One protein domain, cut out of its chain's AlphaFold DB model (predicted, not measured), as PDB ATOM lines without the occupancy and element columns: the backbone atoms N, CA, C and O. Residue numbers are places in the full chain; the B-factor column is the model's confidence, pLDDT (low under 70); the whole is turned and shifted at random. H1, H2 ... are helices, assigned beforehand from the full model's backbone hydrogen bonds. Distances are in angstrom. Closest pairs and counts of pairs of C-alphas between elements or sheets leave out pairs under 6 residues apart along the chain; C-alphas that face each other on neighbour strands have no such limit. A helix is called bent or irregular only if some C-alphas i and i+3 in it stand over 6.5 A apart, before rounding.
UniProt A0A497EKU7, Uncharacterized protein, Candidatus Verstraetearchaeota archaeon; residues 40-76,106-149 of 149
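AT A GLANCE: This is residues 40 to 76 and 106 to 149 of the 149 residues of an uncharacterized protein of Candidatus Verstraetearchaeota archaeon (UniProt A0A497EKU7). One longer helix, H1, runs along one side of the model, and across from it the short helices H2, H3 and H4 gather in a small cluster. A long stretch with no named element, residues 106 to 132, runs along the length of the model and folds back on itself, with a short antiparallel pairing of residues 117 to 118 with 124 to 125. The 81 printed residues hold four named helices, in the order H1, H2, H3, H4, and no named strand. The class is all helix, though the helices hold just 33 of those residues. The whole is compact, with a radius of gyration of the C-alphas of 12.0 A, and elongated in outline, spanning 43 by 24 by 20 A.

HOW THE PARTS SIT: Begin with the longest helix, H1, residues 40 to 54, and look from it to H3, residues 67 to 71: the two are close but not clearly touching, and their closest C-alphas, those of Phe 47 and Trp 68, are 6.5 A apart. H1 and H2, residues 60 to 65, are near each other, with 5 pairs of C-alphas within 10 A. H2 and H3 are close but not clearly touching, the closest C-alphas being those of Leu 63 and Cys 69, 7.1 A apart. Look next at H4, residues 133 to 139, which touches H2 about perpendicular, at 74 degrees; the closest C-alphas, those of Lys 64 and Cys 138, are 4.6 A apart. H3 and H4 are close but not clearly touching, with the C-alphas of Cys 69 and Cys 138 closest at 5.5 A. H1 and H4 are apart. In H3 and H4 each O i to N i+4 pair is within hydrogen-bond range; in H1 8 of 11 are, and in H2 0 of 2, beside 2 of 3 O i to N i+3 pairs.

IN THESE COORDINATES: Find C-alpha 40 at (28.049, -18.580, -34.393); from there H1 runs 20.6 A to C-alpha 54 at (24.849, -16.765, -54.625). It is only just irregular, with C-alphas 42 and 45 6.6 A apart. H2 measures 10.1 A from first to last C-alpha, H3 5.5 A and H4 9.8 A, ending at C-alpha 139, (30.052, -33.206, -49.650).

THE WHOLE: The two C-alphas farthest apart are those of Glu 106 and Thr 121, at 43.0 A. Residues 77 to 105 are not printed, and C-alphas 76 and 106 stand 13.0 A apart across this cut, which falls in the link from H3 to H4. The links from H1 to H2 and from H2 to H3 are tight. The mean pLDDT of the printed part is 73.2; look for values under 70 at residues 40 to 48, 71 to 76, 106 to 115 and 132.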
ATOM      1  N   GLN A  40      28.284 -17.654 -33.281       44.44
ATOM      2  CA  GLN A  40      28.049 -18.580 -34.393       44.44
ATOM      3  C   GLN A  40      26.553 -18.674 -34.736       44.44
ATOM      4  O   GLN A  40      26.186 -18.600 -35.912       44.44
ATOM      5  N   PHE A  41      25.673 -18.687 -33.728       44.62
ATOM      6  CA  PHE A  41      24.216 -18.714 -33.933       44.62
ATOM      7  C   PHE A  41      23.685 -17.478 -34.670       44.62
ATOM      8  O   PHE A  41      22.856 -17.599 -35.574       44.62
ATOM      9  N   LYS A  42      24.188 -16.276 -34.355       46.31
ATOM     10  CA  LYS A  42      23.765 -15.040 -35.045       46.31
ATOM     11  C   LYS A  42      24.178 -14.990 -36.517       46.31
ATOM     12  O   LYS A  42      23.539 -14.283 -37.295       46.31
ATOM     13  N   LYS A  43      25.221 -15.726 -36.912       52.81
ATOM     14  CA  LYS A  43      25.688 -15.777 -38.305       52.81
ATOM     15  C   LYS A  43      24.863 -16.721 -39.178       52.81
ATOM     16  O   LYS A  43      24.824 -16.545 -40.396       52.81
ATOM     17  N   CYS A  44      24.161 -17.678 -38.585       53.88
ATOM     18  CA  CYS A  44      23.406 -18.673 -39.336       53.88
ATOM     19  C   CYS A  44      22.323 -18.064 -40.252       53.88
ATOM     20  O   CYS A  44      22.360 -18.317 -41.458       53.88
ATOM     21  N   PRO A  45      21.445 -17.159 -39.770       58.56
ATOM     22  CA  PRO A  45      20.482 -16.477 -40.636       58.56
ATOM     23  C   PRO A  45      21.126 -15.657 -41.762       58.56
ATOM     24  O   PRO A  45      20.531 -15.518 -42.832       58.56
ATOM     25  N   SER A  46      22.323 -15.092 -41.547       62.78
ATOM     26  CA  SER A  46      23.029 -14.345 -42.597       62.78
ATOM     27  C   SER A  46      23.597 -15.254 -43.684       62.78
ATOM     28  O   SER A  46      23.494 -14.905 -44.857       62.78
ATOM     29  N   PHE A  47      24.116 -16.431 -43.325       64.94
ATOM     30  CA  PHE A  47      24.595 -17.401 -44.307       64.94
ATOM     31  C   PHE A  47      23.446 -17.969 -45.140       64.94
ATOM     32  O   PHE A  47      23.533 -17.928 -46.362       64.94
ATOM     33  N   CYS A  48      22.327 -18.362 -44.518       68.38
ATOM     34  CA  CYS A  48      21.138 -18.826 -45.248       68.38
ATOM     35  C   CYS A  48      20.643 -17.793 -46.269       68.38
ATOM     36  O   CYS A  48      20.343 -18.122 -47.415       68.38
ATOM     37  N   LYS A  49      20.617 -16.511 -45.883       70.25
ATOM     38  CA  LYS A  49      20.270 -15.424 -46.808       70.25
ATOM     39  C   LYS A  49      21.294 -15.260 -47.928       70.25
ATOM     40  O   LYS A  49      20.889 -14.969 -49.044       70.25
ATOM     41  N   ALA A  50      22.588 -15.431 -47.659       76.50
ATOM     42  CA  ALA A  50      23.621 -15.342 -48.689       76.50
ATOM     43  C   ALA A  50      23.491 -16.466 -49.732       76.50
ATOM     44  O   ALA A  50      23.631 -16.204 -50.930       76.50
ATOM     45  N   LEU A  51      23.148 -17.686 -49.299       81.50
ATOM     46  CA  LEU A  51      22.910 -18.821 -50.197       81.50
ATOM     47  C   LEU A  51      21.829 -18.514 -51.245       81.50
ATOM     48  O   LEU A  51      22.030 -18.839 -52.414       81.50
ATOM     49  N   ASN A  52      20.763 -17.794 -50.859       80.62
ATOM     50  CA  ASN A  52      19.656 -17.420 -51.753       80.62
ATOM     51  C   ASN A  52      20.088 -16.674 -53.022       80.62
ATOM     52  O   ASN A  52      19.455 -16.776 -54.069       80.62
ATOM     53  N   PHE A  53      21.129 -15.851 -52.909       84.00
ATOM     54  CA  PHE A  53      21.540 -14.942 -53.982       84.00
ATOM     55  C   PHE A  53      22.802 -15.405 -54.706       84.00
ATOM     56  O   PHE A  53      23.121 -14.884 -55.770       84.00
ATOM     57  N   THR A  54      23.527 -16.362 -54.130       84.25
ATOM     58  CA  THR A  54      24.849 -16.765 -54.625       84.25
ATOM     59  C   THR A  54      24.753 -17.910 -55.628       84.25
ATOM     60  O   THR A  54      25.521 -17.965 -56.589       84.25
ATOM     61  N   TYR A  55      23.806 -18.828 -55.423       88.00
ATOM     62  CA  TYR A  55      23.776 -20.091 -56.152       88.00
ATOM     63  C   TYR A  55      22.614 -20.173 -57.146       88.00
ATOM     64  O   TYR A  55      21.505 -19.701 -56.907       88.00
ATOM     65  N   SER A  56      22.880 -20.776 -58.297       92.75
ATOM     66  CA  SER A  56      21.908 -21.201 -59.305       92.75
ATOM     67  C   SER A  56      21.984 -22.719 -59.451       92.75
ATOM     68  O   SER A  56      22.934 -23.338 -58.963       92.75
ATOM     69  N   ARG A  57      21.058 -23.333 -60.200       91.12
ATOM     70  CA  ARG A  57      21.161 -24.758 -60.565       91.12
ATOM     71  C   ARG A  57      22.543 -25.128 -61.125       91.12
ATOM     72  O   ARG A  57      23.065 -26.189 -60.804       91.12
ATOM     73  N   SER A  58      23.142 -24.260 -61.944       91.62
ATOM     74  CA  SER A  58      24.435 -24.531 -62.576       91.62
ATOM     75  C   SER A  58      25.630 -24.274 -61.667       91.62
ATOM     76  O   SER A  58      26.674 -24.856 -61.914       91.62
ATOM     77  N   SER A  59      25.520 -23.405 -60.657       92.44
ATOM     78  CA  SER A  59      26.629 -23.086 -59.747       92.44
ATOM     79  C   SER A  59      26.536 -23.787 -58.394       92.44
ATOM     80  O   SER A  59      27.453 -23.638 -57.590       92.44
ATOM     81  N   LEU A  60      25.475 -24.563 -58.143       88.88
ATOM     82  CA  LEU A  60      25.234 -25.246 -56.869       88.88
ATOM     83  C   LEU A  60      26.420 -26.112 -56.426       88.88
ATOM     84  O   LEU A  60      26.727 -26.143 -55.242       88.88
ATOM     85  N   PHE A  61      27.144 -26.736 -57.357       90.19
ATOM     86  CA  PHE A  61      28.334 -27.538 -57.045       90.19
ATOM     87  C   PHE A  61      29.441 -26.746 -56.313       90.19
ATOM     88  O   PHE A  61      30.223 -27.334 -55.571       90.19
ATOM     89  N   ASN A  62      29.478 -25.413 -56.450       88.94
ATOM     90  CA  ASN A  62      30.407 -24.534 -55.726       88.94
ATOM     91  C   ASN A  62      30.020 -24.338 -54.246       88.94
ATOM     92  O   ASN A  62      30.751 -23.693 -53.495       88.94
ATOM     93  N   LEU A  63      28.860 -24.841 -53.807       85.62
ATOM     94  CA  LEU A  63      28.406 -24.749 -52.418       85.62
ATOM     95  C   LEU A  63      29.342 -25.489 -51.461       85.62
ATOM     96  O   LEU A  63      29.558 -25.009 -50.350       85.62
ATOM     97  N   LYS A  64      29.953 -26.592 -51.907       81.12
ATOM     98  CA  LYS A  64      30.970 -27.348 -51.157       81.12
ATOM     99  C   LYS A  64      32.088 -26.455 -50.626       81.12
ATOM    100  O   LYS A  64      32.604 -26.667 -49.532       81.12
ATOM    101  N   ASP A  65      32.428 -25.425 -51.395       81.31
ATOM    102  CA  ASP A  65      33.482 -24.479 -51.068       81.31
ATOM    103  C   ASP A  65      33.023 -23.261 -50.266       81.31
ATOM    104  O   ASP A  65      33.862 -22.427 -49.916       81.31
ATOM    105  N   SER A  66      31.727 -23.158 -49.967       76.81
ATOM    106  CA  SER A  66      31.156 -22.046 -49.215       76.81
ATOM    107  C   SER A  66      31.653 -22.006 -47.775       76.81
ATOM    108  O   SER A  66      31.912 -23.037 -47.144       76.81
ATOM    109  N   ASP A  67      31.686 -20.798 -47.216       71.31
ATOM    110  CA  ASP A  67      31.945 -20.605 -45.791       71.31
ATOM    111  C   ASP A  67      30.948 -21.387 -44.930       71.31
ATOM    112  O   ASP A  67      31.322 -21.862 -43.865       71.31
ATOM    113  N   TRP A  68      29.708 -21.594 -45.386       73.06
ATOM    114  CA  TRP A  68      28.726 -22.422 -44.683       73.06
ATOM    115  C   TRP A  68      29.212 -23.867 -44.521       73.06
ATOM    116  O   TRP A  68      29.341 -24.352 -43.395       73.06
ATOM    117  N   CYS A  69      29.570 -24.519 -45.631       72.06
ATOM    118  CA  CYS A  69      30.065 -25.895 -45.611       72.06
ATOM    119  C   CYS A  69      31.405 -26.024 -44.873       72.06
ATOM    120  O   CYS A  69      31.624 -27.013 -44.182       72.06
ATOM    121  N   LYS A  70      32.281 -25.014 -44.964       70.50
ATOM    122  CA  LYS A  70      33.614 -25.039 -44.340       70.50
ATOM    123  C   LYS A  70      33.624 -24.693 -42.850       70.50
ATOM    124  O   LYS A  70      34.470 -25.200 -42.121       70.50
ATOM    125  N   SER A  71      32.744 -23.800 -42.394       56.06
ATOM    126  CA  SER A  71      32.801 -23.244 -41.031       56.06
ATOM    127  C   SER A  71      31.706 -23.743 -40.094       56.06
ATOM    128  O   SER A  71      31.892 -23.684 -38.881       56.06
ATOM    129  N   SER A  72      30.569 -24.197 -40.632       53.28
ATOM    130  CA  SER A  72      29.356 -24.459 -39.840       53.28
ATOM    131  C   SER A  72      28.952 -25.934 -39.810       53.28
ATOM    132  O   SER A  72      28.169 -26.329 -38.951       53.28
ATOM    133  N   ILE A  73      29.537 -26.770 -40.675       49.53
ATOM    134  CA  ILE A  73      29.492 -28.228 -40.540       49.53
ATOM    135  C   ILE A  73      30.833 -28.681 -39.964       49.53
ATOM    136  O   ILE A  73      31.728 -29.119 -40.680       49.53
ATOM    137  N   GLN A  74      30.994 -28.557 -38.648       39.25
ATOM    138  CA  GLN A  74      32.060 -29.287 -37.970       39.25
ATOM    139  C   GLN A  74      31.645 -30.756 -37.886       39.25
ATOM    140  O   GLN A  74      30.925 -31.171 -36.979       39.25
ATOM    141  N   VAL A  75      32.061 -31.546 -38.876       37.53
ATOM    142  CA  VAL A  75      32.039 -33.005 -38.769       37.53
ATOM    143  C   VAL A  75      33.137 -33.375 -37.778       37.53
ATOM    144  O   VAL A  75      34.318 -33.219 -38.076       37.53
ATOM    145  N   TYR A  76      32.760 -33.800 -36.572       36.22
ATOM    146  CA  TYR A  76      33.739 -34.291 -35.607       36.22
ATOM    147  C   TYR A  76      34.370 -35.577 -36.150       36.22
ATOM    148  O   TYR A  76      33.651 -36.470 -36.612       36.22
ATOM    149  N   GLU A 106      31.510 -31.798 -22.373       35.47
ATOM    150  CA  GLU A 106      31.945 -33.147 -22.749       35.47
ATOM    151  C   GLU A 106      31.273 -33.679 -24.029       35.47
ATOM    152  O   GLU A 106      31.746 -34.660 -24.595       35.47
ATOM    153  N   PHE A 107      30.181 -33.058 -24.499       39.91
ATOM    154  CA  PHE A 107      29.392 -33.522 -25.648       39.91
ATOM    155  C   PHE A 107      28.896 -32.322 -26.468       39.91
ATOM    156  O   PHE A 107      27.794 -31.829 -26.217       39.91
ATOM    157  N   PRO A 108      29.680 -31.828 -27.446       41.12
ATOM    158  CA  PRO A 108      29.222 -30.784 -28.352       41.12
ATOM    159  C   PRO A 108      28.165 -31.386 -29.280       41.12
ATOM    160  O   PRO A 108      28.460 -32.065 -30.263       41.12
ATOM    161  N   GLU A 109      26.902 -31.213 -28.913       43.53
ATOM    162  CA  GLU A 109      25.784 -31.740 -29.680       43.53
ATOM    163  C   GLU A 109      25.689 -31.055 -31.053       43.53
ATOM    164  O   GLU A 109      26.008 -29.878 -31.220       43.53
ATOM    165  N   LYS A 110      25.246 -31.800 -32.075       43.97
ATOM    166  CA  LYS A 110      25.051 -31.273 -33.432       43.97
ATOM    167  C   LYS A 110      24.056 -30.108 -33.394       43.97
ATOM    168  O   LYS A 110      22.860 -30.323 -33.195       43.97
ATOM    169  N   LEU A 111      24.521 -28.890 -33.663       44.50
ATOM    170  CA  LEU A 111      23.639 -27.774 -33.991       44.50
ATOM    171  C   LEU A 111      22.823 -28.149 -35.236       44.50
ATOM    172  O   LEU A 111      23.372 -28.265 -36.332       44.50
ATOM    173  N   LYS A 112      21.506 -28.313 -35.090       47.19
ATOM    174  CA  LYS A 112      20.592 -28.272 -36.235       47.19
ATOM    175  C   LYS A 112      20.087 -26.853 -36.402       47.19
ATOM    176  O   LYS A 112      19.328 -26.355 -35.576       47.19
ATOM    177  N   VAL A 113      20.516 -26.211 -37.480       49.97
ATOM    178  CA  VAL A 113      20.004 -24.911 -37.891       49.97
ATOM    179  C   VAL A 113      19.026 -25.152 -39.026       49.97
ATOM    180  O   VAL A 113      19.452 -25.511 -40.115       49.97
ATOM    181  N   ASN A 114      17.736 -24.924 -38.769       57.16
ATOM    182  CA  ASN A 114      16.705 -24.966 -39.805       57.16
ATOM    183  C   ASN A 114      16.992 -23.869 -40.844       57.16
ATOM    184  O   ASN A 114      16.792 -22.680 -40.583       57.16
ATOM    185  N   CYS A 115      17.493 -24.268 -42.004       68.19
ATOM    186  CA  CYS A 115      17.922 -23.401 -43.081       68.19
ATOM    187  C   CYS A 115      17.452 -23.987 -44.417       68.19
ATOM    188  O   CYS A 115      17.903 -25.034 -44.870       68.19
ATOM    189  N   SER A 116      16.557 -23.268 -45.082       80.25
ATOM    190  CA  SER A 116      16.227 -23.492 -46.489       80.25
ATOM    191  C   SER A 116      16.663 -22.282 -47.297       80.25
ATOM    192  O   SER A 116      16.582 -21.151 -46.804       80.25
ATOM    193  N   PHE A 117      17.081 -22.500 -48.540       84.44
ATOM    194  CA  PHE A 117      17.495 -21.425 -49.434       84.44
ATOM    195  C   PHE A 117      16.925 -21.601 -50.841       84.44
ATOM    196  O   PHE A 117      16.630 -22.709 -51.277       84.44
ATOM    197  N   HIS A 118      16.752 -20.491 -51.548       89.94
ATOM    198  CA  HIS A 118      16.297 -20.462 -52.931       89.94
ATOM    199  C   HIS A 118      17.495 -20.435 -53.873       89.94
ATOM    200  O   HIS A 118      18.438 -19.684 -53.657       89.94
ATOM    201  N   LEU A 119      17.453 -21.198 -54.955       90.06
ATOM    202  CA  LEU A 119      18.360 -20.950 -56.064       90.06
ATOM    203  C   LEU A 119      17.882 -19.716 -56.829       90.06
ATOM    204  O   LEU A 119      16.687 -19.446 -56.930       90.06
ATOM    205  N   THR A 120      18.810 -19.005 -57.458       88.69
ATOM    206  CA  THR A 120      18.482 -17.904 -58.382       88.69
ATOM    207  C   THR A 120      17.646 -18.366 -59.581       88.69
ATOM    208  O   THR A 120      16.977 -17.558 -60.219       88.69
ATOM    209  N   THR A 121      17.646 -19.671 -59.867       88.69
ATOM    210  CA  THR A 121      16.799 -20.338 -60.864       88.69
ATOM    211  C   THR A 121      15.370 -20.623 -60.379       88.69
ATOM    212  O   THR A 121      14.514 -20.936 -61.205       88.69
ATOM    213  N   GLY A 122      15.082 -20.440 -59.085       87.81
ATOM    214  CA  GLY A 122      13.739 -20.481 -58.499       87.81
ATOM    215  C   GLY A 122      13.441 -21.684 -57.599       87.81
ATOM    216  O   GLY A 122      12.468 -21.632 -56.849       87.81
ATOM    217  N   GLU A 123      14.261 -22.734 -57.628       90.69
ATOM    218  CA  GLU A 123      14.077 -23.934 -56.805       90.69
ATOM    219  C   GLU A 123      14.303 -23.647 -55.322       90.69
ATOM    220  O   GLU A 123      15.166 -22.847 -54.956       90.69
ATOM    221  N   ILE A 124      13.566 -24.349 -54.464       92.19
ATOM    222  CA  ILE A 124      13.730 -24.264 -53.010       92.19
ATOM    223  C   ILE A 124      14.537 -25.463 -52.544       92.19
ATOM    224  O   ILE A 124      14.038 -26.585 -52.568       92.19
ATOM    225  N   CYS A 125      15.759 -25.221 -52.080       88.38
ATOM    226  CA  CYS A 125      16.617 -26.207 -51.441       88.38
ATOM    227  C   CYS A 125      16.331 -26.265 -49.942       88.38
ATOM    228  O   CYS A 125      16.433 -25.260 -49.232       88.38
ATOM    229  N   ASN A 126      15.987 -27.455 -49.454       88.00
ATOM    230  CA  ASN A 126      15.759 -27.706 -48.036       88.00
ATOM    231  C   ASN A 126      16.516 -28.964 -47.581       88.00
ATOM    232  O   ASN A 126      15.898 -30.029 -47.448       88.00
ATOM    233  N   PRO A 127      17.834 -28.856 -47.331       79.38
ATOM    234  CA  PRO A 127      18.641 -29.981 -46.869       79.38
ATOM    235  C   PRO A 127      18.188 -30.521 -45.502       79.38
ATOM    236  O   PRO A 127      18.413 -31.688 -45.206       79.38
ATOM    237  N   ASP A 128      17.487 -29.732 -44.681       74.25
ATOM    238  CA  ASP A 128      16.965 -30.192 -43.385       74.25
ATOM    239  C   ASP A 128      15.807 -31.189 -43.496       74.25
ATOM    240  O   ASP A 128      15.534 -31.941 -42.557       74.25
ATOM    241  N   ALA A 129      15.119 -31.228 -44.641       82.00
ATOM    242  CA  ALA A 129      14.015 -32.155 -44.871       82.00
ATOM    243  C   ALA A 129      14.465 -33.589 -45.208       82.00
ATOM    244  O   ALA A 129      13.612 -34.465 -45.360       82.00
ATOM    245  N   ILE A 130      15.775 -33.846 -45.299       74.75
ATOM    246  CA  ILE A 130      16.338 -35.186 -45.485       74.75
ATOM    247  C   ILE A 130      17.375 -35.493 -44.396       74.75
ATOM    248  O   ILE A 130      18.037 -34.609 -43.855       74.75
ATOM    249  N   GLU A 131      17.517 -36.772 -44.050       73.06
ATOM    250  CA  GLU A 131      18.491 -37.209 -43.048       73.06
ATOM    251  C   GLU A 131      19.928 -36.942 -43.522       73.06
ATOM    252  O   GLU A 131      20.293 -37.286 -44.654       73.06
ATOM    253  N   ASP A 132      20.716 -36.301 -42.652       69.31
ATOM    254  CA  ASP A 132      22.071 -35.803 -42.924       69.31
ATOM    255  C   ASP A 132      22.176 -34.913 -44.179       69.31
ATOM    256  O   ASP A 132      23.236 -34.812 -44.795       69.31
ATOM    257  N   GLY A 133      21.086 -34.246 -44.577       74.94
ATOM    258  CA  GLY A 133      21.034 -33.531 -45.851       74.94
ATOM    259  C   GLY A 133      22.038 -32.404 -45.992       74.94
ATOM    260  O   GLY A 133      22.617 -32.260 -47.058       74.94
ATOM    261  N   TRP A 134      22.330 -31.647 -44.932       78.50
ATOM    262  CA  TRP A 134      23.388 -30.632 -44.989       78.50
ATOM    263  C   TRP A 134      24.782 -31.232 -45.203       78.50
ATOM    264  O   TRP A 134      25.570 -30.656 -45.948       78.50
ATOM    265  N   ILE A 135      25.067 -32.400 -44.620       75.06
ATOM    266  CA  ILE A 135      26.337 -33.112 -44.829       75.06
ATOM    267  C   ILE A 135      26.421 -33.554 -46.292       75.06
ATOM    268  O   ILE A 135      27.345 -33.158 -46.996       75.06
ATOM    269  N   LYS A 136      25.394 -34.253 -46.789       77.62
ATOM    270  CA  LYS A 136      25.315 -34.707 -48.189       77.62
ATOM    271  C   LYS A 136      25.398 -33.546 -49.182       77.62
ATOM    272  O   LYS A 136      26.142 -33.610 -50.156       77.62
ATOM    273  N   CYS A 137      24.666 -32.467 -48.916       82.38
ATOM    274  CA  CYS A 137      24.641 -31.258 -49.734       82.38
ATOM    275  C   CYS A 137      25.995 -30.535 -49.749       82.38
ATOM    276  O   CYS A 137      26.340 -29.933 -50.757       82.38
ATOM    277  N   CYS A 138      26.784 -30.600 -48.673       80.50
ATOM    278  CA  CYS A 138      28.122 -30.013 -48.640       80.50
ATOM    279  C   CYS A 138      29.210 -30.928 -49.220       80.50
ATOM    280  O   CYS A 138      30.154 -30.428 -49.828       80.50
ATOM    281  N   GLU A 139      29.097 -32.248 -49.076       82.00
ATOM    282  CA  GLU A 139      30.052 -33.206 -49.650       82.00
ATOM    283  C   GLU A 139      29.911 -33.310 -51.174       82.00
ATOM    284  O   GLU A 139      30.918 -33.258 -51.897       82.00
ATOM    285  N   GLU A 140      28.663 -33.398 -51.645       87.44
ATOM    286  CA  GLU A 140      28.275 -33.570 -53.046       87.44
ATOM    287  C   GLU A 140      27.057 -32.690 -53.389       87.44
ATOM    288  O   GLU A 140      25.925 -33.183 -53.480       87.44
ATOM    289  N   PRO A 141      27.255 -31.376 -53.603       86.81
ATOM    290  CA  PRO A 141      26.145 -30.461 -53.823       86.81
ATOM    291  C   PRO A 141      25.474 -30.709 -55.174       86.81
ATOM    292  O   PRO A 141      26.051 -30.475 -56.239       86.81
ATOM    293  N   ASN A 142      24.220 -31.150 -55.130       92.56
ATOM    294  CA  ASN A 142      23.343 -31.283 -56.287       92.56
ATOM    295  C   ASN A 142      21.875 -31.121 -55.855       92.56
ATOM    296  O   ASN A 142      21.574 -31.012 -54.665       92.56
ATOM    297  N   LEU A 143      20.955 -31.080 -56.824       92.62
ATOM    298  CA  LEU A 143      19.535 -30.837 -56.548       92.62
ATOM    299  C   LEU A 143      18.922 -31.889 -55.613       92.62
ATOM    300  O   LEU A 143      18.103 -31.544 -54.771       92.62
ATOM    301  N   GLU A 144      19.322 -33.152 -55.728       92.12
ATOM    302  CA  GLU A 144      18.796 -34.241 -54.905       92.12
ATOM    303  C   GLU A 144      19.367 -34.189 -53.483       92.12
ATOM    304  O   GLU A 144      18.616 -34.143 -52.509       92.12
ATOM    305  N   ASN A 145      20.691 -34.081 -53.365       87.12
ATOM    306  CA  ASN A 145      21.412 -34.060 -52.093       87.12
ATOM    307  C   ASN A 145      21.118 -32.808 -51.258       87.12
ATOM    308  O   ASN A 145      21.191 -32.858 -50.034       87.12
ATOM    309  N   CYS A 146      20.759 -31.695 -51.898       86.94
ATOM    310  CA  CYS A 146      20.300 -30.479 -51.227       86.94
ATOM    311  C   CYS A 146      18.765 -30.392 -51.119       86.94
ATOM    312  O   CYS A 146      18.246 -29.389 -50.622       86.94
ATOM    313  N   ASN A 147      18.042 -31.420 -51.584       92.94
ATOM    314  CA  ASN A 147      16.580 -31.487 -51.640       92.94
ATOM    315  C   ASN A 147      15.960 -30.194 -52.209       92.94
ATOM    316  O   ASN A 147      15.121 -29.542 -51.583       92.94
ATOM    317  N   CYS A 148      16.437 -29.811 -53.392       92.38
ATOM    318  CA  CYS A 148      15.960 -28.689 -54.187       92.38
ATOM    319  C   CYS A 148      14.787 -29.126 -55.073       92.38
ATOM    320  O   CYS A 148      14.928 -30.067 -55.858       92.38
ATOM    321  N   LYS A 149      13.644 -28.445 -54.955       92.06
ATOM    322  CA  LYS A 149      12.415 -28.721 -55.722       92.06
ATOM    323  C   LYS A 149      11.927 -27.502 -56.486       92.06
ATOM    324  O   LYS A 149      12.110 -26.377 -55.965       92.06
TER     325      LYS A 149